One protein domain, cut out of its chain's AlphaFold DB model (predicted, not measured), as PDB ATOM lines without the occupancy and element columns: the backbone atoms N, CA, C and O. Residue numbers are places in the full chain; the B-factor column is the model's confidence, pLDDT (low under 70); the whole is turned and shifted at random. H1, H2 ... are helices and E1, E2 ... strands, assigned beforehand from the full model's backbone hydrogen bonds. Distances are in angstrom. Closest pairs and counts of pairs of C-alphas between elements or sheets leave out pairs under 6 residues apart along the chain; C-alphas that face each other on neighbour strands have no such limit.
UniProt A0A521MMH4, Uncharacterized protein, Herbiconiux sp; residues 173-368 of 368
ATOM      1  N   ARG A 173     -27.799  33.795-131.513       81.19
ATOM      2  CA  ARG A 173     -28.642  33.686-130.326       81.19
ATOM      3  C   ARG A 173     -30.116  33.827-130.661       81.19
ATOM      4  O   ARG A 173     -30.507  34.600-131.535       81.19
ATOM      5  N   MET A 174     -30.947  33.135-129.895       85.88
ATOM      6  CA  MET A 174     -32.395  33.308-129.890       85.88
ATOM      7  C   MET A 174     -32.816  33.978-128.589       85.88
ATOM      8  O   MET A 174     -32.364  33.610-127.507       85.88
ATOM      9  N   SER A 175     -33.711  34.952-128.693       85.81
ATOM     10  CA  SER A 175     -34.242  35.679-127.546       85.81
ATOM     11  C   SER A 175     -35.753  35.636-127.534       85.81
ATOM     12  O   SER A 175     -36.377  35.880-128.568       85.81
ATOM     13  N   TRP A 176     -36.339  35.401-126.369       88.50
ATOM     14  CA  TRP A 176     -37.780  35.455-126.193       88.50
ATOM     15  C   TRP A 176     -38.146  36.041-124.838       88.50
ATOM     16  O   TRP A 176     -37.407  35.928-123.863       88.50
ATOM     17  N   SER A 177     -39.312  36.669-124.793       86.94
ATOM     18  CA  SER A 177     -39.910  37.153-123.556       86.94
ATOM     19  C   SER A 177     -40.992  36.187-123.112       86.94
ATOM     20  O   SER A 177     -41.758  35.678-123.939       86.94
ATOM     21  N   VAL A 178     -41.065  35.968-121.806       85.44
ATOM     22  CA  VAL A 178     -42.117  35.201-121.149       85.44
ATOM     23  C   VAL A 178     -42.895  36.149-120.250       85.44
ATOM     24  O   VAL A 178     -42.305  36.961-119.540       85.44
ATOM     25  N   GLN A 179     -44.219  36.045-120.284       87.19
ATOM     26  CA  GLN A 179     -45.116  36.757-119.385       87.19
ATOM     27  C   GLN A 179     -46.106  35.781-118.747       87.19
ATOM     28  O   GLN A 179     -46.723  34.964-119.440       87.19
ATOM     29  N   THR A 180     -46.278  35.888-117.434       84.31
ATOM     30  CA  THR A 180     -47.202  35.063-116.654       84.31
ATOM     31  C   THR A 180     -48.555  35.741-116.460       84.31
ATOM     32  O   THR A 180     -48.763  36.901-116.831       84.31
ATOM     33  N   ARG A 181     -49.512  35.022-115.871       82.25
ATOM     34  CA  ARG A 181     -50.858  35.542-115.621       82.25
ATOM     35  C   ARG A 181     -50.890  36.558-114.487       82.25
ATOM     36  O   ARG A 181     -51.739  37.448-114.516       82.25
ATOM     37  N   LEU A 182     -49.985  36.432-113.521       83.31
ATOM     38  CA  LEU A 182     -49.821  37.406-112.441       83.31
ATOM     39  C   LEU A 182     -49.128  38.699-112.900       83.31
ATOM     40  O   LEU A 182     -49.094  39.669-112.150       83.31
ATOM     41  N   GLY A 183     -48.662  38.754-114.151       84.75
ATOM     42  CA  GLY A 183     -48.054  39.944-114.743       84.75
ATOM     43  C   GLY A 183     -46.537  40.001-114.597       84.75
ATOM     44  O   GLY A 183     -45.942  40.970-115.065       84.75
ATOM     45  N   TYR A 184     -45.912  38.968-114.023       84.88
ATOM     46  CA  TYR A 184     -44.461  38.828-114.042       84.88
ATOM     47  C   TYR A 184     -43.975  38.594-115.466       84.88
ATOM     48  O   TYR A 184     -44.644  37.957-116.286       84.88
ATOM     49  N   SER A 185     -42.797  39.120-115.762       84.81
ATOM     50  CA  SER A 185     -42.168  38.971-117.063       84.81
ATOM     51  C   SER A 185     -40.663  38.855-116.941       84.81
ATOM     52  O   SER A 185     -40.046  39.477-116.076       84.81
ATOM     53  N   TRP A 186     -40.078  38.071-117.836       84.12
ATOM     54  CA  TRP A 186     -38.636  37.940-117.972       84.12
ATOM     55  C   TRP A 186     -38.242  37.749-119.431       84.12
ATOM     56  O   TRP A 186     -39.028  37.274-120.257       84.12
ATOM     57  N   ASN A 187     -37.001  38.108-119.737       84.19
ATOM     58  CA  ASN A 187     -36.366  37.808-121.012       84.19
ATOM     59  C   ASN A 187     -35.451  36.600-120.843       84.19
ATOM     60  O   ASN A 187     -34.721  36.510-119.858       84.19
ATOM     61  N   ALA A 188     -35.486  35.691-121.807       84.88
ATOM     62  CA  ALA A 188     -34.564  34.578-121.921       84.88
ATOM     63  C   ALA A 188     -33.782  34.697-123.230       84.88
ATOM     64  O   ALA A 188     -34.339  35.059-124.273       84.88
ATOM     65  N   VAL A 189     -32.489  34.395-123.170       84.06
ATOM     66  CA  VAL A 189     -31.622  34.294-124.339       84.06
ATOM     67  C   VAL A 189     -30.844  33.003-124.271       84.06
ATOM     68  O   VAL A 189     -30.192  32.715-123.271       84.06
ATOM     69  N   LEU A 190     -30.931  32.243-125.353       85.38
ATOM     70  CA  LEU A 190     -30.156  31.038-125.575       85.38
ATOM     71  C   LEU A 190     -29.190  31.319-126.718       85.38
ATOM     72  O   LEU A 190     -29.627  31.659-127.820       85.38
ATOM     73  N   ALA A 191     -27.901  31.170-126.458       82.62
ATOM     74  CA  ALA A 191     -26.872  31.275-127.478       82.62
ATOM     75  C   ALA A 191     -26.238  29.920-127.765       82.62
ATOM     76  O   ALA A 191     -26.271  29.008-126.931       82.62
ATOM     77  N   VAL A 192     -25.674  29.813-128.962       83.25
ATOM     78  CA  VAL A 192     -25.046  28.595-129.469       83.25
ATOM     79  C   VAL A 192     -23.549  28.807-129.543       83.25
ATOM     80  O   VAL A 192     -23.110  29.754-130.174       83.25
ATOM     81  N   GLY A 193     -22.763  27.936-128.928       78.19
ATOM     82  CA  GLY A 193     -21.312  27.972-129.045       78.19
ATOM     83  C   GLY A 193     -20.787  27.415-130.367       78.19
ATOM     84  O   GLY A 193     -21.528  26.964-131.241       78.19
ATOM     85  N   VAL A 194     -19.465  27.401-130.482       81.75
ATOM     86  CA  VAL A 194     -18.736  26.739-131.571       81.75
ATOM     87  C   VAL A 194     -18.752  25.215-131.361       81.75
ATOM     88  O   VAL A 194     -18.651  24.771-130.215       81.75
ATOM     89  N   PRO A 195     -18.845  24.382-132.418       86.81
ATOM     90  CA  PRO A 195     -18.713  22.936-132.270       86.81
ATOM     91  C   PRO A 195     -17.310  22.538-131.776       86.81
ATOM     92  O   PRO A 195     -16.305  22.843-132.415       86.81
ATOM     93  N   LEU A 196     -17.254  21.813-130.661       85.94
ATOM     94  CA  LEU A 196     -16.053  21.270-130.027       85.94
ATOM     95  C   LEU A 196     -15.928  19.770-130.320       85.94
ATOM     96  O   LEU A 196     -16.929  19.055-130.359       85.94
ATOM     97  N   THR A 197     -14.703  19.276-130.508       88.12
ATOM     98  CA  THR A 197     -14.419  17.861-130.813       88.12
ATOM     99  C   THR A 197     -13.181  17.374-130.061       88.12
ATOM    100  O   THR A 197     -12.358  18.185-129.631       88.12
ATOM    101  N   GLY A 198     -13.031  16.053-129.914       85.56
ATOM    102  CA  GLY A 198     -11.832  15.448-129.330       85.56
ATOM    103  C   GLY A 198     -11.464  16.023-127.960       85.56
ATOM    104  O   GLY A 198     -12.317  16.175-127.089       85.56
ATOM    105  N   ASP A 199     -10.188  16.377-127.807       77.81
ATOM    106  CA  ASP A 199      -9.623  16.910-126.560       77.81
ATOM    107  C   ASP A 199     -10.074  18.349-126.241       77.81
ATOM    108  O   ASP A 199      -9.839  18.828-125.133       77.81
ATOM    109  N   ALA A 200     -10.727  19.048-127.182       74.12
ATOM    110  CA  ALA A 200     -11.318  20.363-126.915       74.12
ATOM    111  C   ALA A 200     -12.592  20.262-126.058       74.12
ATOM    112  O   ALA A 200     -13.031  21.256-125.483       74.12
ATOM    113  N   VAL A 201     -13.186  19.067-125.957       80.00
ATOM    114  CA  VAL A 201     -14.287  18.795-125.030       80.00
ATOM    115  C   VAL A 201     -13.689  18.482-123.663       80.00
ATOM    116  O   VAL A 201     -13.265  17.360-123.384       80.00
ATOM    117  N   VAL A 202     -13.629  19.504-122.815       74.75
ATOM    118  CA  VAL A 202     -13.082  19.410-121.460       74.75
ATOM    119  C   VAL A 202     -14.197  19.283-120.416       74.75
ATOM    120  O   VAL A 202     -15.305  19.776-120.645       74.75
ATOM    121  N   PRO A 203     -13.933  18.639-119.262       75.00
ATOM    122  CA  PRO A 203     -14.853  18.681-118.136       75.00
ATOM    123  C   PRO A 203     -15.102  20.127-117.712       75.00
ATOM    124  O   PRO A 203     -14.171  20.924-117.616       75.00
ATOM    125  N   LEU A 204     -16.358  20.439-117.437       70.44
ATOM    126  CA  LEU A 204     -16.793  21.723-116.929       70.44
ATOM    127  C   LEU A 204     -16.870  21.645-115.411       70.44
ATOM    128  O   LEU A 204     -17.593  20.805-114.862       70.44
ATOM    129  N   ASP A 205     -16.134  22.526-114.741       64.88
ATOM    130  CA  ASP A 205     -16.283  22.709-113.306       64.88
ATOM    131  C   ASP A 205     -17.684  23.245-113.020       64.88
ATOM    132  O   ASP A 205     -18.165  24.192-113.647       64.88
ATOM    133  N   LYS A 206     -18.370  22.591-112.084       64.12
ATOM    134  CA  LYS A 206     -19.744  22.918-111.740       64.12
ATOM    135  C   LYS A 206     -19.780  23.439-110.322       64.12
ATOM    136  O   LYS A 206     -19.483  22.722-109.371       64.12
ATOM    137  N   SER A 207     -20.227  24.673-110.186       59.59
ATOM    138  CA  SER A 207     -20.548  25.265-108.900       59.59
ATOM    139  C   SER A 207     -21.960  25.825-108.949       59.59
ATOM    140  O   SER A 207     -22.295  26.543-109.891       59.59
ATOM    141  N   TYR A 208     -22.790  25.517-107.955       58.47
ATOM    142  CA  TYR A 208     -24.084  26.179-107.795       58.47
ATOM    143  C   TYR A 208     -24.096  27.017-106.524       58.47
ATOM    144  O   TYR A 208     -23.590  26.595-105.488       58.47
ATOM    145  N   PHE A 209     -24.690  28.203-106.606       48.31
ATOM    146  CA  PHE A 209     -24.975  29.014-105.433       48.31
ATOM    147  C   PHE A 209     -26.372  28.658-104.926       48.31
ATOM    148  O   PHE A 209     -27.352  28.803-105.654       48.31
ATOM    149  N   ASP A 210     -26.470  28.161-103.695       49.00
ATOM    150  CA  ASP A 210     -27.749  27.748-103.097       49.00
ATOM    151  C   ASP A 210     -28.468  28.868-102.324       49.00
ATOM    152  O   ASP A 210     -29.467  28.619-101.647       49.00
ATOM    153  N   GLY A 211     -27.958  30.099-102.421       41.47
ATOM    154  CA  GLY A 211     -28.417  31.251-101.649       41.47
ATOM    155  C   GLY A 211     -27.580  31.528-100.399       41.47
ATOM    156  O   GLY A 211     -27.724  32.593 -99.805       41.47
ATOM    157  N   THR A 212     -26.699  30.606 -99.994       46.44
ATOM    158  CA  THR A 212     -25.837  30.768 -98.809       46.44
ATOM    159  C   THR A 212     -24.385  30.380 -99.047       46.44
ATOM    160  O   THR A 212     -23.488  31.004 -98.485       46.44
ATOM    161  N   THR A 213     -24.137  29.363 -99.872       41.31
ATOM    162  CA  THR A 213     -22.793  28.868-100.167       41.31
ATOM    163  C   THR A 213     -22.676  28.435-101.622       41.31
ATOM    164  O   THR A 213     -23.649  28.012-102.253       41.31
ATOM    165  N   THR A 214     -21.462  28.539-102.155       58.56
ATOM    166  CA  THR A 214     -21.095  27.901-103.417       58.56
ATOM    167  C   THR A 214     -20.836  26.426-103.142       58.56
ATOM    168  O   THR A 214     -19.930  26.087-102.380       58.56
ATOM    169  N   VAL A 215     -21.624  25.543-103.749       59.88
ATOM    170  CA  VAL A 215     -21.414  24.100-103.661       59.88
ATOM    171  C   VAL A 215     -20.708  23.624-104.919       59.88
ATOM    172  O   VAL A 215     -21.253  23.713-106.021       59.88
ATOM    173  N   GLU A 216     -19.497  23.108-104.737       67.06
ATOM    174  CA  GLU A 216     -18.744  22.434-105.791       67.06
ATOM    175  C   GLU A 216     -19.348  21.055-106.065       67.06
ATOM    176  O   GLU A 216     -19.548  20.232-105.166       67.06
ATOM    177  N   VAL A 217     -19.648  20.800-107.333       67.94
ATOM    178  CA  VAL A 217     -20.118  19.514-107.840       67.94
ATOM    179  C   VAL A 217     -18.991  18.882-108.638       67.94
ATOM    180  O   VAL A 217     -18.131  19.573-109.178       67.94
ATOM    181  N   ALA A 218     -18.999  17.551-108.719       69.12
ATOM    182  CA  ALA A 218     -18.074  16.836-109.583       69.12
ATOM    183  C   ALA A 218     -18.097  17.431-111.009       69.12
ATOM    184  O   ALA A 218     -19.194  17.705-111.511       69.12
ATOM    185  N   PRO A 219     -16.925  17.600-111.652       71.75
ATOM    186  CA  PRO A 219     -16.846  18.131-113.004       71.75
ATOM    187  C   PRO A 219     -17.749  17.345-113.952       71.75
ATOM    188  O   PRO A 219     -17.745  16.108-113.957       71.75
ATOM    189  N   TYR A 220     -18.533  18.065-114.745       77.81
ATOM    190  CA  TYR A 220     -19.453  17.487-115.714       77.81
ATOM    191  C   TYR A 220     -18.778  17.423-117.081       77.81
ATOM    192  O   TYR A 220     -18.258  18.420-117.567       77.81
ATOM    193  N   MET A 221     -18.786  16.251-117.715       84.38
ATOM    194  CA  MET A 221     -18.311  16.106-119.090       84.38
ATOM    195  C   MET A 221     -19.497  16.252-120.054       84.38
ATOM    196  O   MET A 221     -20.365  15.366-120.050       84.38
ATOM    197  N   PRO A 222     -19.539  17.302-120.899       83.69
ATOM    198  CA  PRO A 222     -20.540  17.414-121.953       83.69
ATOM    199  C   PRO A 222     -20.551  16.168-122.837       83.69
ATOM    200  O   PRO A 222     -19.497  15.663-123.223       83.69
ATOM    201  N   GLY A 223     -21.736  15.649-123.155       84.94
ATOM    202  CA  GLY A 223     -21.860  14.436-123.959       84.94
ATOM    203  C   GLY A 223     -21.954  13.146-123.143       84.94
ATOM    204  O   GLY A 223     -22.270  12.087-123.701       84.94
ATOM    205  N   SER A 224     -21.679  13.188-121.836       86.19
ATOM    206  CA  SER A 224     -21.610  11.984-121.001       86.19
ATOM    207  C   SER A 224     -22.951  11.255-120.883       86.19
ATOM    208  O   SER A 224     -22.969  10.022-120.948       86.19
ATOM    209  N   ALA A 225     -24.081  11.968-120.804       90.00
ATOM    210  CA  ALA A 225     -25.403  11.336-120.810       90.00
ATOM    211  C   ALA A 225     -25.829  10.857-122.204       90.00
ATOM    212  O   ALA A 225     -26.663   9.956-122.314       90.00
ATOM    213  N   CYS A 226     -25.246  11.421-123.261       92.38
ATOM    214  CA  CYS A 226     -25.498  11.035-124.648       92.38
ATOM    215  C   CYS A 226     -24.488  10.009-125.200       92.38
ATOM    216  O   CYS A 226     -24.485   9.725-126.401       92.38
ATOM    217  N   GLY A 227     -23.615   9.445-124.356       91.62
ATOM    218  CA  GLY A 227     -22.622   8.440-124.753       91.62
ATOM    219  C   GLY A 227     -21.617   8.953-125.785       91.62
ATOM    220  O   GLY A 227     -21.358   8.259-126.766       91.62
ATOM    221  N   PHE A 228     -21.168  10.199-125.642       92.38
ATOM    222  CA  PHE A 228     -20.245  10.899-126.541       92.38
ATOM    223  C   PHE A 228     -18.963  10.111-126.845       92.38
ATOM    224  O   PHE A 228     -18.304   9.606-125.935       92.38
ATOM    225  N   ASP A 229     -18.621  10.026-128.132       93.75
ATOM    226  CA  ASP A 229     -17.354   9.496-128.629       93.75
ATOM    227  C   ASP A 229     -16.478  10.656-129.141       93.75
ATOM    228  O   ASP A 229     -16.776  11.225-130.195       93.75
ATOM    229  N   PRO A 230     -15.373  10.998-128.452       89.50
ATOM    230  CA  PRO A 230     -14.510  12.112-128.844       89.50
ATOM    231  C   PRO A 230     -13.873  11.948-130.232       89.50
ATOM    232  O   PRO A 230     -13.398  12.933-130.795       89.50
ATOM    233  N   ALA A 231     -13.842  10.734-130.795       91.94
ATOM    234  CA  ALA A 231     -13.281  10.489-132.121       91.94
ATOM    235  C   ALA A 231     -14.252  10.816-133.267       91.94
ATOM    236  O   ALA A 231     -13.799  11.086-134.382       91.94
ATOM    237  N   THR A 232     -15.563  10.749-133.027       94.56
ATOM    238  CA  THR A 232     -16.578  10.862-134.090       94.56
ATOM    239  C   THR A 232     -17.618  11.937-133.844       94.56
ATOM    240  O   THR A 232     -18.292  12.347-134.787       94.56
ATOM    241  N   ASP A 233     -17.782  12.383-132.607       95.50
ATOM    242  CA  ASP A 233     -18.871  13.262-132.212       95.50
ATOM    243  C   ASP A 233     -18.387  14.702-132.009       95.50
ATOM    244  O   ASP A 233     -17.197  14.970-131.828       95.50
ATOM    245  N   ALA A 234     -19.334  15.638-132.020       92.50
ATOM    246  CA  ALA A 234     -19.102  17.024-131.632       92.50
ATOM    247  C   ALA A 234     -20.076  17.473-130.540       92.50
ATOM    248  O   ALA A 234     -21.204  16.981-130.450       92.50
ATOM    249  N   VAL A 235     -19.637  18.428-129.727       91.19
ATOM    250  CA  VAL A 235     -20.446  19.115-128.718       91.19
ATOM    251  C   VAL A 235     -20.600  20.564-129.139       91.19
ATOM    252  O   VAL A 235     -19.614  21.247-129.369       91.19
ATOM    253  N   ILE A 236     -21.826  21.056-129.200       89.94
ATOM    254  CA  ILE A 236     -22.113  22.481-129.320       89.94
ATOM    255  C   ILE A 236     -22.610  22.948-127.949       89.94
ATOM    256  O   ILE A 236     -23.731  22.588-127.567       89.94
ATOM    257  N   PRO A 237     -21.809  23.701-127.179       85.75
ATOM    258  CA  PRO A 237     -22.251  24.201-125.888       85.75
ATOM    259  C   PRO A 237     -23.378  25.219-126.084       85.75
ATOM    260  O   PRO A 237     -23.423  25.938-127.082       85.75
ATOM    261  N   LEU A 238     -24.314  25.260-125.140       85.19
ATOM    262  CA  LEU A 238     -25.396  26.235-125.119       85.19
ATOM    263  C   LEU A 238     -25.316  27.046-123.824       85.19
ATOM    264  O   LEU A 238     -25.163  26.484-122.737       85.19
ATOM    265  N   ALA A 239     -25.486  28.359-123.941       80.62
ATOM    266  CA  ALA A 239     -25.518  29.273-122.806       80.62
ATOM    267  C   ALA A 239     -26.912  29.892-122.681       80.62
ATOM    268  O   ALA A 239     -27.433  30.453-123.649       80.62
ATOM    269  N   LEU A 240     -27.516  29.788-121.495       82.00
ATOM    270  CA  LEU A 240     -28.810  30.396-121.199       82.00
ATOM    271  C   LEU A 240     -28.640  31.549-120.207       82.00
ATOM    272  O   LEU A 240     -28.112  31.372-119.108       82.00
ATOM    273  N   LEU A 241     -29.189  32.703-120.573       79.06
ATOM    274  CA  LEU A 241     -29.352  33.859-119.701       79.06
ATOM    275  C   LEU A 241     -30.834  34.166-119.529       79.06
ATOM    276  O   LEU A 241     -31.600  34.157-120.495       79.06
ATOM    277  N   MET A 242     -31.228  34.463-118.298       81.38
ATOM    278  CA  MET A 242     -32.577  34.875-117.950       81.38
ATOM    279  C   MET A 242     -32.541  36.122-117.076       81.38
ATOM    280  O   MET A 242     -31.757  36.201-116.133       81.38
ATOM    281  N   ARG A 243     -33.421  37.084-117.353       80.06
ATOM    282  CA  ARG A 243     -33.547  38.307-116.557       80.06
ATOM    283  C   ARG A 243     -34.998  38.627-116.258       80.06
ATOM    284  O   ARG A 243     -35.781  38.799-117.193       80.06
ATOM    285  N   SER A 244     -35.314  38.806-114.977       81.06
ATOM    286  CA  SER A 244     -36.595  39.375-114.566       81.06
ATOM    287  C   SER A 244     -36.698  40.826-115.030       81.06
ATOM    288  O   SER A 244     -35.816  41.642-114.775       81.06
ATOM    289  N   MET A 245     -37.797  41.146-115.702       81.00
ATOM    290  CA  MET A 245     -38.163  42.512-116.085       81.00
ATOM    291  C   MET A 245     -39.135  43.137-115.077       81.00
ATOM    292  O   MET A 245     -39.548  44.282-115.243       81.00
ATOM    293  N   THR A 246     -39.544  42.374-114.060       80.19
ATOM    294  CA  THR A 246     -40.487  42.805-113.025       80.19
ATOM    295  C   THR A 246     -39.734  42.985-111.714       80.19
ATOM    296  O   THR A 246     -39.236  42.011-111.151       80.19
ATOM    297  N   GLU A 247     -39.640  44.230-111.258       75.19
ATOM    298  CA  GLU A 247     -38.991  44.601-109.995       75.19
ATOM    299  C   GLU A 247     -39.712  43.955-108.802       75.19
ATOM    300  O   GLU A 247     -40.949  43.924-108.767       75.19
ATOM    301  N   GLY A 248     -38.956  43.420-107.837       69.06
ATOM    302  CA  GLY A 248     -39.506  42.761-106.653       69.06
ATOM    303  C   GLY A 248     -40.245  41.452-106.948       69.06
ATOM    304  O   GLY A 248     -41.131  41.071-106.182       69.06
ATOM    305  N   SER A 249     -39.943  40.787-108.070       70.69
ATOM    306  CA  SER A 249     -40.561  39.501-108.399       70.69
ATOM    307  C   SER A 249     -40.127  38.418-107.413       70.69
ATOM    308  O   SER A 249     -38.945  38.174-107.217       70.69
ATOM    309  N   ASP A 250     -41.106  37.730-106.832       70.88
ATOM    310  CA  ASP A 250     -40.936  36.563-105.962       70.88
ATOM    311  C   ASP A 250     -41.258  35.241-106.680       70.88
ATOM    312  O   ASP A 250     -41.268  34.171-106.069       70.88
ATOM    313  N   SER A 251     -41.560  35.309-107.980       73.56
ATOM    314  CA  SER A 251     -42.012  34.166-108.765       73.56
ATOM    315  C   SER A 251     -40.863  33.501-109.517       73.56
ATOM    316  O   SER A 251     -40.076  34.196-110.156       73.56
ATOM    317  N   PRO A 252     -40.789  32.159-109.526       77.88
ATOM    318  CA  PRO A 252     -39.749  31.440-110.243       77.88
ATOM    319  C   PRO A 252     -39.715  31.775-111.734       77.88
ATOM    320  O   PRO A 252     -40.733  31.690-112.428       77.88
ATOM    321  N   MET A 253     -38.527  32.068-112.254       82.06
ATOM    322  CA  MET A 253     -38.334  32.207-113.694       82.06
ATOM    323  C   MET A 253     -38.233  30.823-114.335       82.06
ATOM    324  O   MET A 253     -37.580  29.926-113.800       82.06
ATOM    325  N   SER A 254     -38.841  30.636-115.507       84.31
ATOM    326  CA  SER A 254     -38.685  29.397-116.279       84.31
ATOM    327  C   SER A 254     -38.445  29.644-117.764       84.31
ATOM    328  O   SER A 254     -38.954  30.593-118.357       84.31
ATOM    329  N   ALA A 255     -37.655  28.773-118.375       85.38
ATOM    330  CA  ALA A 255     -37.368  28.792-119.800       85.38
ATOM    331  C   ALA A 255     -37.423  27.365-120.329       85.38
ATOM    332  O   ALA A 255     -36.980  26.435-119.660       85.38
ATOM    333  N   ALA A 256     -37.963  27.190-121.529       88.62
ATOM    334  CA  ALA A 256     -37.930  25.917-122.222       88.62
ATOM    335  C   ALA A 256     -37.634  26.131-123.699       88.62
ATOM    336  O   ALA A 256     -38.055  27.113-124.316       88.62
ATOM    337  N   TRP A 257     -36.898  25.185-124.260       92.31
ATOM    338  CA  TRP A 257     -36.569  25.168-125.673       92.31
ATOM    339  C   TRP A 257     -36.520  23.737-126.180       92.31
ATOM    340  O   TRP A 257     -36.476  22.759-125.423       92.31
ATOM    341  N   SER A 258     -36.568  23.623-127.495       93.75
ATOM    342  CA  SER A 258     -36.531  22.356-128.191       93.75
ATOM    343  C   SER A 258     -35.560  22.383-129.349       93.75
ATOM    344  O   SER A 258     -35.454  23.398-130.033       93.75
ATOM    345  N   LEU A 259     -34.934  21.241-129.601       94.94
ATOM    346  CA  LEU A 259     -34.158  20.954-130.792       94.94
ATOM    347  C   LEU A 259     -34.983  20.050-131.712       94.94
ATOM    348  O   LEU A 259     -35.534  19.036-131.276       94.94
ATOM    349  N   SER A 260     -35.067  20.419-132.984       94.00
ATOM    350  CA  SER A 260     -35.790  19.664-134.009       94.00
ATOM    351  C   SER A 260     -35.027  19.666-135.329       94.00
ATOM    352  O   SER A 260     -34.182  20.532-135.557       94.00
ATOM    353  N   VAL A 261     -35.339  18.703-136.193       93.06
ATOM    354  CA  VAL A 261     -34.854  18.680-137.576       93.06
ATOM    355  C   VAL A 261     -35.853  19.412-138.471       93.06
ATOM    356  O   VAL A 261     -37.061  19.169-138.391       93.06
ATOM    357  N   GLU A 262     -35.361  20.298-139.335       90.56
ATOM    358  CA  GLU A 262     -36.170  21.030-140.304       90.56
ATOM    359  C   GLU A 262     -36.969  20.061-141.184       90.56
ATOM    360  O   GLU A 262     -36.507  18.997-141.608       90.56
ATOM    361  N   ARG A 263     -38.223  20.417-141.468       86.00
ATOM    362  CA  ARG A 263     -39.120  19.549-142.224       86.00
ATOM    363  C   ARG A 263     -38.579  19.294-143.634       86.00
ATOM    364  O   ARG A 263     -38.522  20.202-144.454       86.00
ATOM    365  N   GLY A 264     -38.322  18.023-143.941       83.88
ATOM    366  CA  GLY A 264     -37.800  17.595-145.241       83.88
ATOM    367  C   GLY A 264     -36.274  17.598-145.331       83.88
ATOM    368  O   GLY A 264     -35.752  17.219-146.378       83.88
ATOM    369  N   ALA A 265     -35.573  17.980-144.260       86.44
ATOM    370  CA  ALA A 265     -34.146  17.738-144.139       86.44
ATOM    371  C   ALA A 265     -33.875  16.269-143.775       86.44
ATOM    372  O   ALA A 265     -34.624  15.645-143.020       86.44
ATOM    373  N   GLU A 266     -32.786  15.734-144.318       87.50
ATOM    374  CA  GLU A 266     -32.277  14.389-144.041       87.50
ATOM    375  C   GLU A 266     -30.802  14.508-143.618       87.50
ATOM    376  O   GLU A 266     -29.909  14.226-144.424       87.50
ATOM    377  N   PRO A 267     -30.525  15.012-142.398       88.69
ATOM    378  CA  PRO A 267     -29.159  15.136-141.912       88.69
ATOM    379  C   PRO A 267     -28.525  13.748-141.764       88.69
ATOM    380  O   PRO A 267     -29.186  12.749-141.476       88.69
ATOM    381  N   ILE A 268     -27.218  13.690-141.982       89.62
ATOM    382  CA  ILE A 268     -26.401  12.484-141.820       89.62
ATOM    383  C   ILE A 268     -26.056  12.293-140.343       89.62
ATOM    384  O   ILE A 268     -25.929  11.166-139.864       89.62
ATOM    385  N   VAL A 269     -25.912  13.408-139.636       91.25
ATOM    386  CA  VAL A 269     -25.647  13.484-138.203       91.25
ATOM    387  C   VAL A 269     -26.948  13.331-137.422       91.25
ATOM    388  O   VAL A 269     -27.993  13.838-137.822       91.25
ATOM    389  N   THR A 270     -26.879  12.667-136.272       92.06
ATOM    390  CA  THR A 270     -27.982  12.642-135.301       92.06
ATOM    391  C   THR A 270     -27.685  13.642-134.195       92.06
ATOM    392  O   THR A 270     -26.610  13.579-133.598       92.06
ATOM    393  N   ALA A 271     -28.618  14.550-133.913       93.75
ATOM    394  CA  ALA A 271     -28.443  15.536-132.857       93.75
ATOM    395  C   ALA A 271     -29.204  15.142-131.587       93.75
ATOM    396  O   ALA A 271     -30.316  14.617-131.636       93.75
ATOM    397  N   TYR A 272     -28.612  15.434-130.439       94.62
ATOM    398  CA  TYR A 272     -29.205  15.249-129.123       94.62
ATOM    399  C   TYR A 272     -29.139  16.562-128.359       94.62
ATOM    400  O   TYR A 272     -28.196  17.323-128.525       94.62
ATOM    401  N   LEU A 273     -30.122  16.813-127.503       93.56
ATOM    402  CA  LEU A 273     -30.076  17.872-126.509       93.56
ATOM    403  C   LEU A 273     -29.724  17.245-125.161       93.56
ATOM    404  O   LEU A 273     -30.488  16.430-124.635       93.56
ATOM    405  N   GLU A 274     -28.571  17.623-124.625       92.06
ATOM    406  CA  GLU A 274     -28.126  17.254-123.289       92.06
ATOM    407  C   GLU A 274     -28.364  18.412-122.321       92.06
ATOM    408  O   GLU A 274     -28.143  19.579-122.656       92.06
ATOM    409  N   ALA A 275     -28.835  18.084-121.123       88.12
ATOM    410  CA  ALA A 275     -29.021  19.031-120.035       88.12
ATOM    411  C   ALA A 275     -28.553  18.409-118.721       88.12
ATOM    412  O   ALA A 275     -29.017  17.325-118.356       88.12
ATOM    413  N   ASP A 276     -27.667  19.103-118.016       81.94
ATOM    414  CA  ASP A 276     -27.125  18.694-116.727       81.94
ATOM    415  C   ASP A 276     -27.830  19.393-115.563       81.94
ATOM    416  O   ASP A 276     -27.601  20.563-115.259       81.94
ATOM    417  N   TYR A 277     -28.692  18.647-114.875       75.81
ATOM    418  CA  TYR A 277     -29.430  19.132-113.716       75.81
ATOM    419  C   TYR A 277     -28.734  18.753-112.408       75.81
ATOM    420  O   TYR A 277     -27.810  17.945-112.361       75.81
ATOM    421  N   THR A 278     -29.209  19.288-111.284       70.12
ATOM    422  CA  THR A 278     -28.785  18.820-109.951       70.12
ATOM    423  C   THR A 278     -29.133  17.347-109.710       70.12
ATOM    424  O   THR A 278     -28.429  16.659-108.977       70.12
ATOM    425  N   SER A 279     -30.180  16.834-110.366       72.25
ATOM    426  CA  SER A 279     -30.544  15.411-110.367       72.25
ATOM    427  C   SER A 279     -29.661  14.537-111.267       72.25
ATOM    428  O   SER A 279     -29.863  13.324-111.308       72.25
ATOM    429  N   GLY A 280     -28.714  15.141-111.989       78.75
ATOM    430  CA  GLY A 280     -27.839  14.494-112.961       78.75
ATOM    431  C   GLY A 280     -28.187  14.835-114.415       78.75
ATOM    432  O   GLY A 280     -29.232  15.445-114.685       78.75
ATOM    433  N   PRO A 281     -27.317  14.424-115.351       84.69
ATOM    434  CA  PRO A 281     -27.458  14.771-116.751       84.69
ATOM    435  C   PRO A 281     -28.506  13.921-117.462       84.69
ATOM    436  O   PRO A 281     -28.740  12.750-117.154       84.69
ATOM    437  N   THR A 282     -29.162  14.544-118.433       88.69
ATOM    438  CA  THR A 282     -30.248  13.978-119.232       88.69
ATOM    439  C   THR A 282     -29.943  14.167-120.704       88.69
ATOM    440  O   THR A 282     -29.449  15.217-121.099       88.69
ATOM    441  N   CYS A 283     -30.266  13.167-121.520       91.56
ATOM    442  CA  CYS A 283     -30.063  13.207-122.962       91.56
ATOM    443  C   CYS A 283     -31.387  12.944-123.683       91.56
ATOM    444  O   CYS A 283     -32.075  11.964-123.387       91.56
ATOM    445  N   SER A 284     -31.745  13.818-124.622       90.06
ATOM    446  CA  SER A 284     -32.955  13.709-125.440       90.06
ATOM    447  C   SER A 284     -32.607  13.779-126.925       90.06
ATOM    448  O   SER A 284     -31.841  14.639-127.338       90.06
ATOM    449  N   GLU A 285     -33.175  12.897-127.741       88.69
ATOM    450  CA  GLU A 285     -32.825  12.757-129.162       88.69
ATOM    451  C   GLU A 285     -33.680  13.637-130.093       88.69
ATOM    452  O   GLU A 285     -34.896  13.755-129.917       88.69
ATOM    453  N   ALA A 286     -33.040  14.215-131.114       82.75
ATOM    454  CA  ALA A 286     -33.643  14.895-132.259       82.75
ATOM    455  C   ALA A 286     -33.008  14.353-133.561       82.75
ATOM    456  O   ALA A 286     -32.115  14.963-134.150       82.75
ATOM    457  N   ALA A 287     -33.449  13.168-133.985       68.62
ATOM    458  CA  ALA A 287     -32.870  12.424-135.105       68.62
ATOM    459  C   ALA A 287     -33.525  12.686-136.464       68.62
ATOM    460  O   ALA A 287     -32.882  12.553-137.500       68.62
ATOM    461  N   ASP A 288     -34.808  13.034-136.472       75.12
ATOM    462  CA  ASP A 288     -35.585  13.242-137.689       75.12
ATOM    463  C   ASP A 288     -36.683  14.299-137.508       75.12
ATOM    464  O   ASP A 288     -36.954  14.771-136.400       75.12
ATOM    465  N   SER A 289     -37.348  14.650-138.613       71.56
ATOM    466  CA  SER A 289     -38.423  15.656-138.651       71.56
ATOM    467  C   SER A 289     -39.689  15.301-137.848       71.56
ATOM    468  O   SER A 289     -40.601  16.124-137.745       71.56
ATOM    469  N   SER A 290     -39.778  14.086-137.298       68.25
ATOM    470  CA  SER A 290     -40.860  13.626-136.418       68.25
ATOM    471  C   SER A 290     -40.470  13.593-134.936       68.25
ATOM    472  O   SER A 290     -41.346  13.533-134.071       68.25
ATOM    473  N   SER A 291     -39.174  13.676-134.643       76.94
ATOM    474  CA  SER A 291     -38.607  13.717-133.298       76.94
ATOM    475  C   SER A 291     -38.305  15.151-132.847       76.94
ATOM    476  O   SER A 291     -38.024  16.047-133.643       76.94
ATOM    477  N   THR A 292     -38.387  15.401-131.543       85.88
ATOM    478  CA  THR A 292     -38.040  16.698-130.957       85.88
ATOM    479  C   THR A 292     -37.467  16.465-129.571       85.88
ATOM    480  O   THR A 292     -38.159  15.933-128.700       85.88
ATOM    481  N   ALA A 293     -36.234  16.910-129.351       88.44
ATOM    482  CA  ALA A 293     -35.629  16.928-128.030       88.44
ATOM    483  C   ALA A 293     -36.061  18.205-127.308       88.44
ATOM    484  O   ALA A 293     -36.071  19.280-127.907       88.44
ATOM    485  N   LYS A 294     -36.448  18.107-126.035       89.12
ATOM    486  CA  LYS A 294     -36.936  19.251-125.258       89.12
ATOM    487  C   LYS A 294     -36.250  19.305-123.913       89.12
ATOM    488  O   LYS A 294     -36.019  18.269-123.299       89.12
ATOM    489  N   THR A 295     -35.987  20.516-123.451       89.00
ATOM    490  CA  THR A 295     -35.440  20.754-122.123       89.00
ATOM    491  C   THR A 295     -36.053  22.011-121.517       89.00
ATOM    492  O   THR A 295     -36.632  22.840-122.228       89.00
ATOM    493  N   SER A 296     -35.970  22.135-120.196       85.44
ATOM    494  CA  SER A 296     -36.517  23.280-119.478       85.44
ATOM    495  C   SER A 296     -35.788  23.507-118.172       85.44
ATOM    496  O   SER A 296     -35.501  22.556-117.452       85.44
ATOM    497  N   VAL A 297     -35.605  24.769-117.813       82.56
ATOM    498  CA  VAL A 297     -35.052  25.166-116.524       82.56
ATOM    499  C   VAL A 297     -36.059  25.995-115.748       82.56
ATOM    500  O   VAL A 297     -36.878  26.720-116.322       82.56
ATOM    501  N   ARG A 298     -35.979  25.876-114.425       81.12
ATOM    502  CA  ARG A 298     -36.716  26.684-113.467       81.12
ATOM    503  C   ARG A 298     -35.751  27.192-112.402       81.12
ATOM    504  O   ARG A 298     -35.019  26.402-111.814       81.12
ATOM    505  N   TYR A 299     -35.798  28.490-112.147       76.50
ATOM    506  CA  TYR A 299     -35.015  29.166-111.121       76.50
ATOM    507  C   TYR A 299     -35.958  29.668-110.033       76.50
ATOM    508  O   TYR A 299     -36.757  30.565-110.282       76.50
ATOM    509  N   GLU A 300     -35.898  29.047-108.850       72.94
ATOM    510  CA  GLU A 300     -36.864  29.270-107.759       72.94
ATOM    511  C   GLU A 300     -36.717  30.628-107.063       72.94
ATOM    512  O   GLU A 300     -37.686  31.122-106.499       72.94
ATOM    513  N   GLN A 301     -35.527  31.228-107.093       64.12
ATOM    514  CA  GLN A 301     -35.256  32.527-106.480       64.12
ATOM    515  C   GLN A 301     -34.593  33.449-107.501       64.12
ATOM    516  O   GLN A 301     -33.366  33.550-107.530       64.12
ATOM    517  N   PRO A 302     -35.359  34.127-108.365       54.59
ATOM    518  CA  PRO A 302     -34.836  35.352-108.919       54.59
ATOM    519  C   PRO A 302     -34.790  36.342-107.750       54.59
ATOM    520  O   PRO A 302     -35.827  36.771-107.261       54.59
ATOM    521  N   GLY A 303     -33.604  36.686-107.247       54.12
ATOM    522  CA  GLY A 303     -33.489  37.969-106.549       54.12
ATOM    523  C   GLY A 303     -33.903  39.110-107.493       54.12
ATOM    524  O   GLY A 303     -34.238  38.876-108.659       54.12
ATOM    525  N   ASP A 304     -33.808  40.360-107.045       48.00
ATOM    526  CA  ASP A 304     -33.733  41.487-107.980       48.00
ATOM    527  C   ASP A 304     -32.443  41.317-108.802       48.00
ATOM    528  O   ASP A 304     -31.364  41.735-108.390       48.00
ATOM    529  N   GLY A 305     -32.509  40.552-109.892       57.34
ATOM    530  CA  GLY A 305     -31.291  40.069-110.519       57.34
ATOM    531  C   GLY A 305     -31.465  39.046-111.630       57.34
ATOM    532  O   GLY A 305     -32.521  38.460-111.882       57.34
ATOM    533  N   GLU A 306     -30.359  38.885-112.337       59.50
ATOM    534  CA  GLU A 306     -30.191  38.057-113.519       59.50
ATOM    535  C   GLU A 306     -29.697  36.669-113.134       59.50
ATOM    536  O   GLU A 306     -28.944  36.505-112.175       59.50
ATOM    537  N   VAL A 307     -30.071  35.673-113.929       61.66
ATOM    538  CA  VAL A 307     -29.591  34.305-113.775       61.66
ATOM    539  C   VAL A 307     -28.897  33.869-115.052       61.66
ATOM    540  O   VAL A 307     -29.520  33.773-116.111       61.66
ATOM    541  N   PHE A 308     -27.608  33.573-114.932       61.25
ATOM    542  CA  PHE A 308     -26.787  33.036-116.006       61.25
ATOM    543  C   PHE A 308     -26.377  31.603-115.695       61.25
ATOM    544  O   PHE A 308     -25.912  31.304-114.597       61.25
ATOM    545  N   SER A 309     -26.557  30.718-116.671       63.91
ATOM    546  CA  SER A 309     -26.125  29.326-116.602       63.91
ATOM    547  C   SER A 309     -25.398  28.990-117.903       63.91
ATOM    548  O   SER A 309     -26.025  28.528-118.868       63.91
ATOM    549  N   PRO A 310     -24.084  29.268-117.966       56.91
ATOM    550  CA  PRO A 310     -23.275  28.813-119.075       56.91
ATOM    551  C   PRO A 310     -23.133  27.293-118.949       56.91
ATOM    552  O   PRO A 310     -22.895  26.752-117.867       56.91
ATOM    553  N   SER A 311     -23.304  26.584-120.061       57.25
ATOM    554  CA  SER A 311     -22.728  25.245-120.239       57.25
ATOM    555  C   SER A 311     -23.372  24.078-119.473       57.25
ATOM    556  O   SER A 311     -22.896  22.951-119.568       57.25
ATOM    557  N   SER A 312     -24.511  24.280-118.801       72.69
ATOM    558  CA  SER A 312     -25.344  23.161-118.307       72.69
ATOM    559  C   SER A 312     -26.168  22.497-119.419       72.69
ATOM    560  O   SER A 312     -26.900  21.542-119.171       72.69
ATOM    561  N   TYR A 313     -26.072  23.003-120.650       86.56
ATOM    562  CA  TYR A 313     -26.840  22.540-121.798       86.56
ATOM    563  C   TYR A 313     -25.921  22.395-123.007       86.56
ATOM    564  O   TYR A 313     -24.998  23.186-123.207       86.56
ATOM    565  N   SER A 314     -26.149  21.382-123.834       90.56
ATOM    566  CA  SER A 314     -25.346  21.157-125.037       90.56
ATOM    567  C   SER A 314     -26.153  20.457-126.119       90.56
ATOM    568  O   SER A 314     -27.044  19.660-125.821       90.56
ATOM    569  N   VAL A 315     -25.824  20.719-127.381       93.62
ATOM    570  CA  VAL A 315     -26.231  19.858-128.492       93.62
ATOM    571  C   VAL A 315     -25.103  18.876-128.783       93.62
ATOM    572  O   VAL A 315     -23.974  19.288-129.025       93.62
ATOM    573  N   ILE A 316     -25.402  17.581-128.780       94.81
ATOM    574  CA  ILE A 316     -24.441  16.527-129.108       94.81
ATOM    575  C   ILE A 316     -24.721  16.034-130.521       94.81
ATOM    576  O   ILE A 316     -25.825  15.582-130.817       94.81
ATOM    577  N   LEU A 317     -23.721  16.117-131.389       95.25
ATOM    578  CA  LEU A 317     -23.792  15.733-132.793       95.25
ATOM    579  C   LEU A 317     -23.061  14.406-132.999       95.25
ATOM    580  O   LEU A 317     -21.832  14.355-132.973       95.25
ATOM    581  N   LYS A 318     -23.817  13.326-133.205       94.81
ATOM    582  CA  LYS A 318     -23.280  11.974-133.404       94.81
ATOM    583  C   LYS A 318     -22.776  11.743-134.816       94.81
ATOM    584  O   LYS A 318     -23.478  12.061-135.776       94.81
ATOM    585  N   ASN A 319     -21.626  11.080-134.938       93.88
ATOM    586  CA  ASN A 319     -20.982  10.783-136.228       93.88
ATOM    587  C   ASN A 319     -20.718  12.044-137.071       93.88
ATOM    588  O   ASN A 319     -20.754  12.006-138.303       93.88
ATOM    589  N   TRP A 320     -20.477  13.164-136.393       94.25
ATOM    590  CA  TRP A 320     -20.105  14.435-136.992       94.25
ATOM    591  C   TRP A 320     -18.837  14.310-137.844       94.25
ATOM    592  O   TRP A 320     -18.812  14.757-138.992       94.25
ATOM    593  N   ILE A 321     -17.814  13.652-137.291       93.50
ATOM    594  CA  ILE A 321     -16.560  13.326-137.968       93.50
ATOM    595  C   ILE A 321     -16.678  11.925-138.565       93.50
ATOM    596  O   ILE A 321     -16.995  10.947-137.889       93.50
ATOM    597  N   SER A 322     -16.392  11.808-139.861       93.25
ATOM    598  CA  SER A 322     -16.407  10.528-140.574       93.25
ATOM    599  C   SER A 322     -15.406  10.528-141.734       93.25
ATOM    600  O   SER A 322     -14.966  11.593-142.158       93.25
ATOM    601  N   PRO A 323     -15.086   9.376-142.355       92.44
ATOM    602  CA  PRO A 323     -14.223   9.355-143.542       92.44
ATOM    603  C   PRO A 323     -14.731  10.220-144.707       92.44
ATOM    604  O   PRO A 323     -13.946  10.632-145.557       92.44
ATOM    605  N   ARG A 324     -16.047  10.469-144.769       91.69
ATOM    606  CA  ARG A 324     -16.668  11.353-145.765       91.69
ATOM    607  C   ARG A 324     -16.594  12.830-145.361       91.69
ATOM    608  O   ARG A 324     -16.533  13.674-146.250       91.69
ATOM    609  N   TYR A 325     -16.593  13.114-144.062       91.94
ATOM    610  CA  TYR A 325     -16.549  14.452-143.472       91.94
ATOM    611  C   TYR A 325     -15.448  14.505-142.403       91.94
ATOM    612  O   TYR A 325     -15.754  14.476-141.209       91.94
ATOM    613  N   PRO A 326     -14.164  14.496-142.805       89.56
ATOM    614  CA  PRO A 326     -13.053  14.451-141.855       89.56
ATOM    615  C   PRO A 326     -12.975  15.708-140.979       89.56
ATOM    616  O   PRO A 326     -12.501  15.621-139.855       89.56
ATOM    617  N   ASP A 327     -13.502  16.831-141.471       87.06
ATOM    618  CA  ASP A 327     -13.517  18.123-140.775       87.06
ATOM    619  C   ASP A 327     -14.892  18.437-140.148       87.06
ATOM    620  O   ASP A 327     -15.147  19.554-139.708       87.06
ATOM    621  N   GLY A 328     -15.805  17.458-140.135       91.44
ATOM    622  CA  GLY A 328     -17.167  17.629-139.639       91.44
ATOM    623  C   GLY A 328     -18.219  17.883-140.720       91.44
ATOM    624  O   GLY A 328     -17.974  18.543-141.732       91.44
ATOM    625  N   ALA A 329     -19.429  17.368-140.505       92.38
ATOM    626  CA  ALA A 329     -20.576  17.546-141.398       92.38
ATOM    627  C   ALA A 329     -21.260  18.923-141.222       92.38
ATOM    628  O   ALA A 329     -22.457  19.014-140.963       92.38
ATOM    629  N   THR A 330     -20.503  20.013-141.390       90.44
ATOM    630  CA  THR A 330     -20.949  21.407-141.164       90.44
ATOM    631  C   THR A 330     -22.210  21.811-141.917       90.44
ATOM    632  O   THR A 330     -23.016  22.581-141.397       90.44
ATOM    633  N   SER A 331     -22.436  21.249-143.106       88.88
ATOM    634  CA  SER A 331     -23.658  21.474-143.883       88.88
ATOM    635  C   SER A 331     -24.935  21.013-143.179       88.88
ATOM    636  O   SER A 331     -26.007  21.524-143.488       88.88
ATOM    637  N   ASP A 332     -24.843  20.062-142.246       90.19
ATOM    638  CA  ASP A 332     -26.016  19.520-141.560       90.19
ATOM    639  C   ASP A 332     -26.533  20.474-140.472       90.19
ATOM    640  O   ASP A 332     -27.702  20.384-140.107       90.19
ATOM    641  N   LEU A 333     -25.729  21.439-140.003       90.94
ATOM    642  CA  LEU A 333     -26.120  22.378-138.940       90.94
ATOM    643  C   LEU A 333     -27.340  23.226-139.295       90.94
ATOM    644  O   LEU A 333     -28.159  23.521-138.428       90.94
ATOM    645  N   SER A 334     -27.508  23.594-140.568       90.88
ATOM    646  CA  SER A 334     -28.700  24.328-141.006       90.88
ATOM    647  C   SER A 334     -29.979  23.500-140.908       90.88
ATOM    648  O   SER A 334     -31.059  24.075-140.861       90.88
ATOM    649  N   SER A 335     -29.864  22.169-140.848       92.56
ATOM    650  CA  SER A 335     -31.005  21.260-140.712       92.56
ATOM    651  C   SER A 335     -31.543  21.201-139.286       92.56
ATOM    652  O   SER A 335     -32.634  20.684-139.078       92.56
ATOM    653  N   PHE A 336     -30.793  21.691-138.297       93.50
ATOM    654  CA  PHE A 336     -31.191  21.644-136.897       93.50
ATOM    655  C   PHE A 336     -31.668  23.014-136.434       93.50
ATOM    656  O   PHE A 336     -30.962  24.016-136.563       93.50
ATOM    657  N   VAL A 337     -32.870  23.045-135.865       93.06
ATOM    658  CA  VAL A 337     -33.531  24.264-135.406       93.06
ATOM    659  C   VAL A 337     -33.754  24.181-133.903       93.06
ATOM    660  O   VAL A 337     -34.444  23.280-133.414       93.06
ATOM    661  N   LEU A 338     -33.196  25.152-133.184       92.94
ATOM    662  CA  LEU A 338     -33.559  25.455-131.807       92.94
ATOM    663  C   LEU A 338     -34.765  26.393-131.811       92.94
ATOM    664  O   LEU A 338     -34.830  27.334-132.599       92.94
ATOM    665  N   SER A 339     -35.754  26.118-130.970       93.19
ATOM    666  CA  SER A 339     -36.963  26.939-130.840       93.19
ATOM    667  C   SER A 339     -37.374  27.074-129.386       93.19
ATOM    668  O   SER A 339     -37.290  26.100-128.636       93.19
ATOM    669  N   SER A 340     -37.845  28.255-128.984       91.25
ATOM    670  CA  SER A 340     -38.458  28.423-127.671       91.25
ATOM    671  C   SER A 340     -39.795  27.700-127.675       91.25
ATOM    672  O   SER A 340     -40.521  27.667-128.673       91.25
ATOM    673  N   VAL A 341     -40.107  27.073-126.550       88.31
ATOM    674  CA  VAL A 341     -41.395  26.427-126.328       88.31
ATOM    675  C   VAL A 341     -41.943  26.912-125.002       88.31
ATOM    676  O   VAL A 341     -41.200  27.419-124.161       88.31
ATOM    677  N   ASP A 342     -43.246  26.762-124.809       81.12
ATOM    678  CA  ASP A 342     -43.845  27.079-123.521       81.12
ATOM    679  C   ASP A 342     -43.195  26.196-122.451       81.12
ATOM    680  O   ASP A 342     -43.259  24.961-122.515       81.12
ATOM    681  N   SER A 343     -42.532  26.826-121.477       70.38
ATOM    682  CA  SER A 343     -42.136  26.129-120.262       70.38
ATOM    683  C   SER A 343     -43.418  25.679-119.591       70.38
ATOM    684  O   SER A 343     -44.335  26.477-119.423       70.38
ATOM    685  N   SER A 344     -43.525  24.388-119.266       57.91
ATOM    686  CA  SER A 344     -44.699  23.890-118.556       57.91
ATOM    687  C   SER A 344     -44.733  24.628-117.216       57.91
ATOM    688  O   SER A 344     -43.849  24.390-116.387       57.91
ATOM    689  N   PRO A 345     -45.661  25.577-117.010       51.66
ATOM    690  CA  PRO A 345     -45.596  26.418-115.837       51.66
ATOM    691  C   PRO A 345     -45.912  25.568-114.609       51.66
ATOM    692  O   PRO A 345     -46.542  24.507-114.702       51.66
ATOM    693  N   SER A 346     -45.500  26.056-113.442       52.97
ATOM    694  CA  SER A 346     -46.139  25.625-112.202       52.97
ATOM    695  C   SER A 346     -47.666  25.704-112.374       52.97
ATOM    696  O   SER A 346     -48.170  26.557-113.109       52.97
ATOM    697  N   SER A 347     -48.427  24.831-111.713       54.91
ATOM    698  CA  SER A 347     -49.897  24.908-111.744       54.91
ATOM    699  C   SER A 347     -50.448  26.253-111.257       54.91
ATOM    700  O   SER A 347     -51.624  26.541-111.480       54.91
ATOM    701  N   ASP A 348     -49.609  27.049-110.597       63.03
ATOM    702  CA  ASP A 348     -50.012  28.169-109.763       63.03
ATOM    703  C   ASP A 348     -49.927  29.514-110.510       63.03
ATOM    704  O   ASP A 348     -50.733  30.401-110.232       63.03
ATOM    705  N   ASP A 349     -49.056  29.646-111.522       69.50
ATOM    706  CA  ASP A 349     -49.012  30.820-112.410       69.50
ATOM    707  C   ASP A 349     -48.656  30.448-113.866       69.50
ATOM    708  O   ASP A 349     -47.481  30.293-114.212       69.50
ATOM    709  N   PRO A 350     -49.660  30.261-114.746       71.75
ATOM    710  CA  PRO A 350     -49.419  29.848-116.118       71.75
ATOM    711  C   PRO A 350     -48.840  30.970-116.987       71.75
ATOM    712  O   PRO A 350     -49.239  32.130-116.881       71.75
ATOM    713  N   VAL A 351     -47.967  30.595-117.926       78.12
ATOM    714  CA  VAL A 351     -47.506  31.484-119.002       78.12
ATOM    715  C   VAL A 351     -48.702  31.903-119.857       78.12
ATOM    716  O   VAL A 351     -49.488  31.070-120.309       78.12
ATOM    717  N   VAL A 352     -48.848  33.209-120.068       73.38
ATOM    718  CA  VAL A 352     -49.914  33.807-120.885       73.38
ATOM    719  C   VAL A 352     -49.382  34.240-122.243       73.38
ATOM    720  O   VAL A 352     -50.128  34.279-123.220       73.38
ATOM    721  N   THR A 353     -48.095  34.569-122.337       71.06
ATOM    722  CA  THR A 353     -47.469  34.925-123.609       71.06
ATOM    723  C   THR A 353     -46.005  34.520-123.596       71.06
ATOM    724  O   THR A 353     -45.243  34.940-122.731       71.06
ATOM    725  N   SER A 354     -45.628  33.720-124.587       73.94
ATOM    726  CA  SER A 354     -44.246  33.480-124.978       73.94
ATOM    727  C   SER A 354     -44.131  33.843-126.451       73.94
ATOM    728  O   SER A 354     -44.960  33.429-127.266       73.94
ATOM    729  N   THR A 355     -43.139  34.655-126.807       73.88
ATOM    730  CA  THR A 355     -42.829  34.850-128.228       73.88
ATOM    731  C   THR A 355     -42.028  33.644-128.692       73.88
ATOM    732  O   THR A 355     -40.948  33.386-128.166       73.88
ATOM    733  N   VAL A 356     -42.545  32.896-129.669       82.44
ATOM    734  CA  VAL A 356     -41.768  31.806-130.266       82.44
ATOM    735  C   VAL A 356     -40.591  32.421-131.015       82.44
ATOM    736  O   VAL A 356     -40.774  33.156-131.986       82.44
ATOM    737  N   ALA A 357     -39.392  32.126-130.537       87.06
ATOM    738  CA  ALA A 357     -38.133  32.465-131.171       87.06
ATOM    739  C   ALA A 357     -37.502  31.180-131.693       87.06
ATOM    740  O   ALA A 357     -37.637  30.124-131.078       87.06
ATOM    741  N   SER A 358     -36.806  31.263-132.819       90.31
ATOM    742  CA  SER A 358     -36.131  30.115-133.413       90.31
ATOM    743  C   SER A 358     -34.832  30.534-134.074       90.31
ATOM    744  O   SER A 358     -34.761  31.614-134.658       90.31
ATOM    745  N   MET A 359     -33.846  29.648-134.046       90.69
ATOM    746  CA  MET A 359     -32.581  29.808-134.754       90.69
ATOM    747  C   MET A 359     -32.097  28.460-135.284       90.69
ATOM    748  O   MET A 359     -32.381  27.413-134.703       90.69
ATOM    749  N   THR A 360     -31.363  28.483-136.390       89.56
ATOM    750  CA  THR A 360     -30.671  27.298-136.911       89.56
ATOM    751  C   THR A 360     -29.311  27.142-136.240       89.56
ATOM    752  O   THR A 360     -28.676  28.151-135.940       89.56
ATOM    753  N   LEU A 361     -28.791  25.918-136.126       87.94
ATOM    754  CA  LEU A 361     -27.413  25.707-135.658       87.94
ATOM    755  C   LEU A 361     -26.346  26.138-136.678       87.94
ATOM    756  O   LEU A 361     -25.168  26.104-136.352       87.94
ATOM    757  N   ALA A 362     -26.718  26.565-137.891       81.06
ATOM    758  CA  ALA A 362     -25.775  27.057-138.906       81.06
ATOM    759  C   ALA A 362     -24.904  28.238-138.436       81.06
ATOM    760  O   ALA A 362     -23.849  28.483-139.014       81.06
ATOM    761  N   GLY A 363     -25.352  28.950-137.400       63.88
ATOM    762  CA  GLY A 363     -24.603  30.009-136.733       63.88
ATOM    763  C   GLY A 363     -23.426  29.534-135.874       63.88
ATOM    764  O   GLY A 363     -22.514  30.298-135.574       63.88
ATOM    765  N   ALA A 364     -23.385  28.243-135.531       58.09
ATOM    766  CA  ALA A 364     -22.249  27.617-134.866       58.09
ATOM    767  C   ALA A 364     -21.080  27.497-135.864       58.09
ATOM    768  O   ALA A 364     -20.821  26.438-136.440       58.09
ATOM    769  N   THR A 365     -20.417  28.617-136.156       57.19
ATOM    770  CA  THR A 365     -19.261  28.651-137.057       57.19
ATOM    771  C   THR A 365     -18.102  27.880-136.432       57.19
ATOM    772  O   THR A 365     -17.861  27.978-135.236       57.19
ATOM    773  N   VAL A 366     -17.408  27.060-137.225       51.84
ATOM    774  CA  VAL A 366     -16.255  26.284-136.749       51.84
ATOM    775  C   VAL A 366     -15.094  27.251-136.523       51.84
ATOM    776  O   VAL A 366     -14.625  27.870-137.479       51.84
ATOM    777  N   GLY A 367     -14.652  27.394-135.272       45.31
ATOM    778  CA  GLY A 367     -13.400  28.074-134.942       45.31
ATOM    779  C   GLY A 367     -12.256  27.351-135.649       45.31
ATOM    780  O   GLY A 367     -12.095  26.145-135.472       45.31
ATOM    781  N   GLY A 368     -11.564  28.064-136.539       36.44
ATOM    782  CA  GLY A 368     -10.499  27.516-137.387       36.44
ATOM    783  C   GLY A 368      -9.182  27.274-136.671       36.44
ATOM    784  O   GLY A 368      -8.970  27.867-135.589       36.44
TER     785      GLY A 368
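Overview. This is residues 173 to 368 of the 368 residues of an uncharacterized protein of Herbiconiux sp (UniProt A0A521MMH4). Two sheets stand largely face to face in a sandwich-like body: a curled sheet of seven strands, E8, E7, E10, E5, E2, E1 and E12, wraps partly round a smaller sheet of four, E9, E6, E11 and E13. The hairpin of E3 and E4 lies off to one side of this body, and the short H1 lies at one end. The printed part has 196 residues with one named helix and thirteen named strands, in the order E1 to E10, H1, E11 to E13; it is mostly strand. The larger sheet runs E8, E7, E10, E5, E2, E1, E12 and the smaller E9, E6, E11, E13, both antiparallel. The whole is compact, with a radius of gyration of the C-alphas of 17.2 A and spans of 56 by 39 by 28 A.

Along the chain. E1, residues 173 to 180, begins at C-alpha 173 (-28.642, 33.686, -130.326). E2 is 185 to 192, E3 204 to 209 and E4 214 to 220. E5, 234 to 244, is 33.1 A long; E6, 253 to 261, is 27.7 A. E7 is 270 to 277, E8 280 to 286 and E9 292 to 299. E10, 306 to 318, is the longest strand by residues, at 33.5 A, and ends at C-alpha 318 (-23.280, 11.974, -133.404). H1 is 330 to 335, E11 336 to 341, E12 351 to 354 and E13 358 to 360, which ends at C-alpha 360 (-30.671, 27.298, -136.911).

Arrangement. In the larger sheet, twisted and curled by 124 degrees, E1 and E2 form a hairpin, with N 174 and O 190 at 2.9 A. E5 is antiparallel to E2, with N 189 and O 241 at 2.8 A. In the smaller sheet, E6 and E11 are antiparallel, with N 258 and O 339 at 2.8 A. Between the sheets, the closest C-alphas of E2 and E6 are those of Ala 188 and Ala 255, 6.8 A apart. The closest of edge strands E8 and E9 are those of Ser 284 and Ala 293, 4.9 A apart. H1 only grazes the smaller sheet, with residues 332 to 335; its backbone has 0 of 2 O i to N i+4 pairs within hydrogen-bond range and 2 of 3 O i to N i+3 pairs.

Size, cuts and confidence. The C-alphas farthest apart are those of Gly 248 and Pro 323, 55.8 A. The printed part has no cut. The links E2 to E3, E4 to E5 and E10 to H1 are long. The mean pLDDT of the printed part is 79.7; residues under 70 include 205 to 218, 301 to 311, 344 to 349 and 363 to 368.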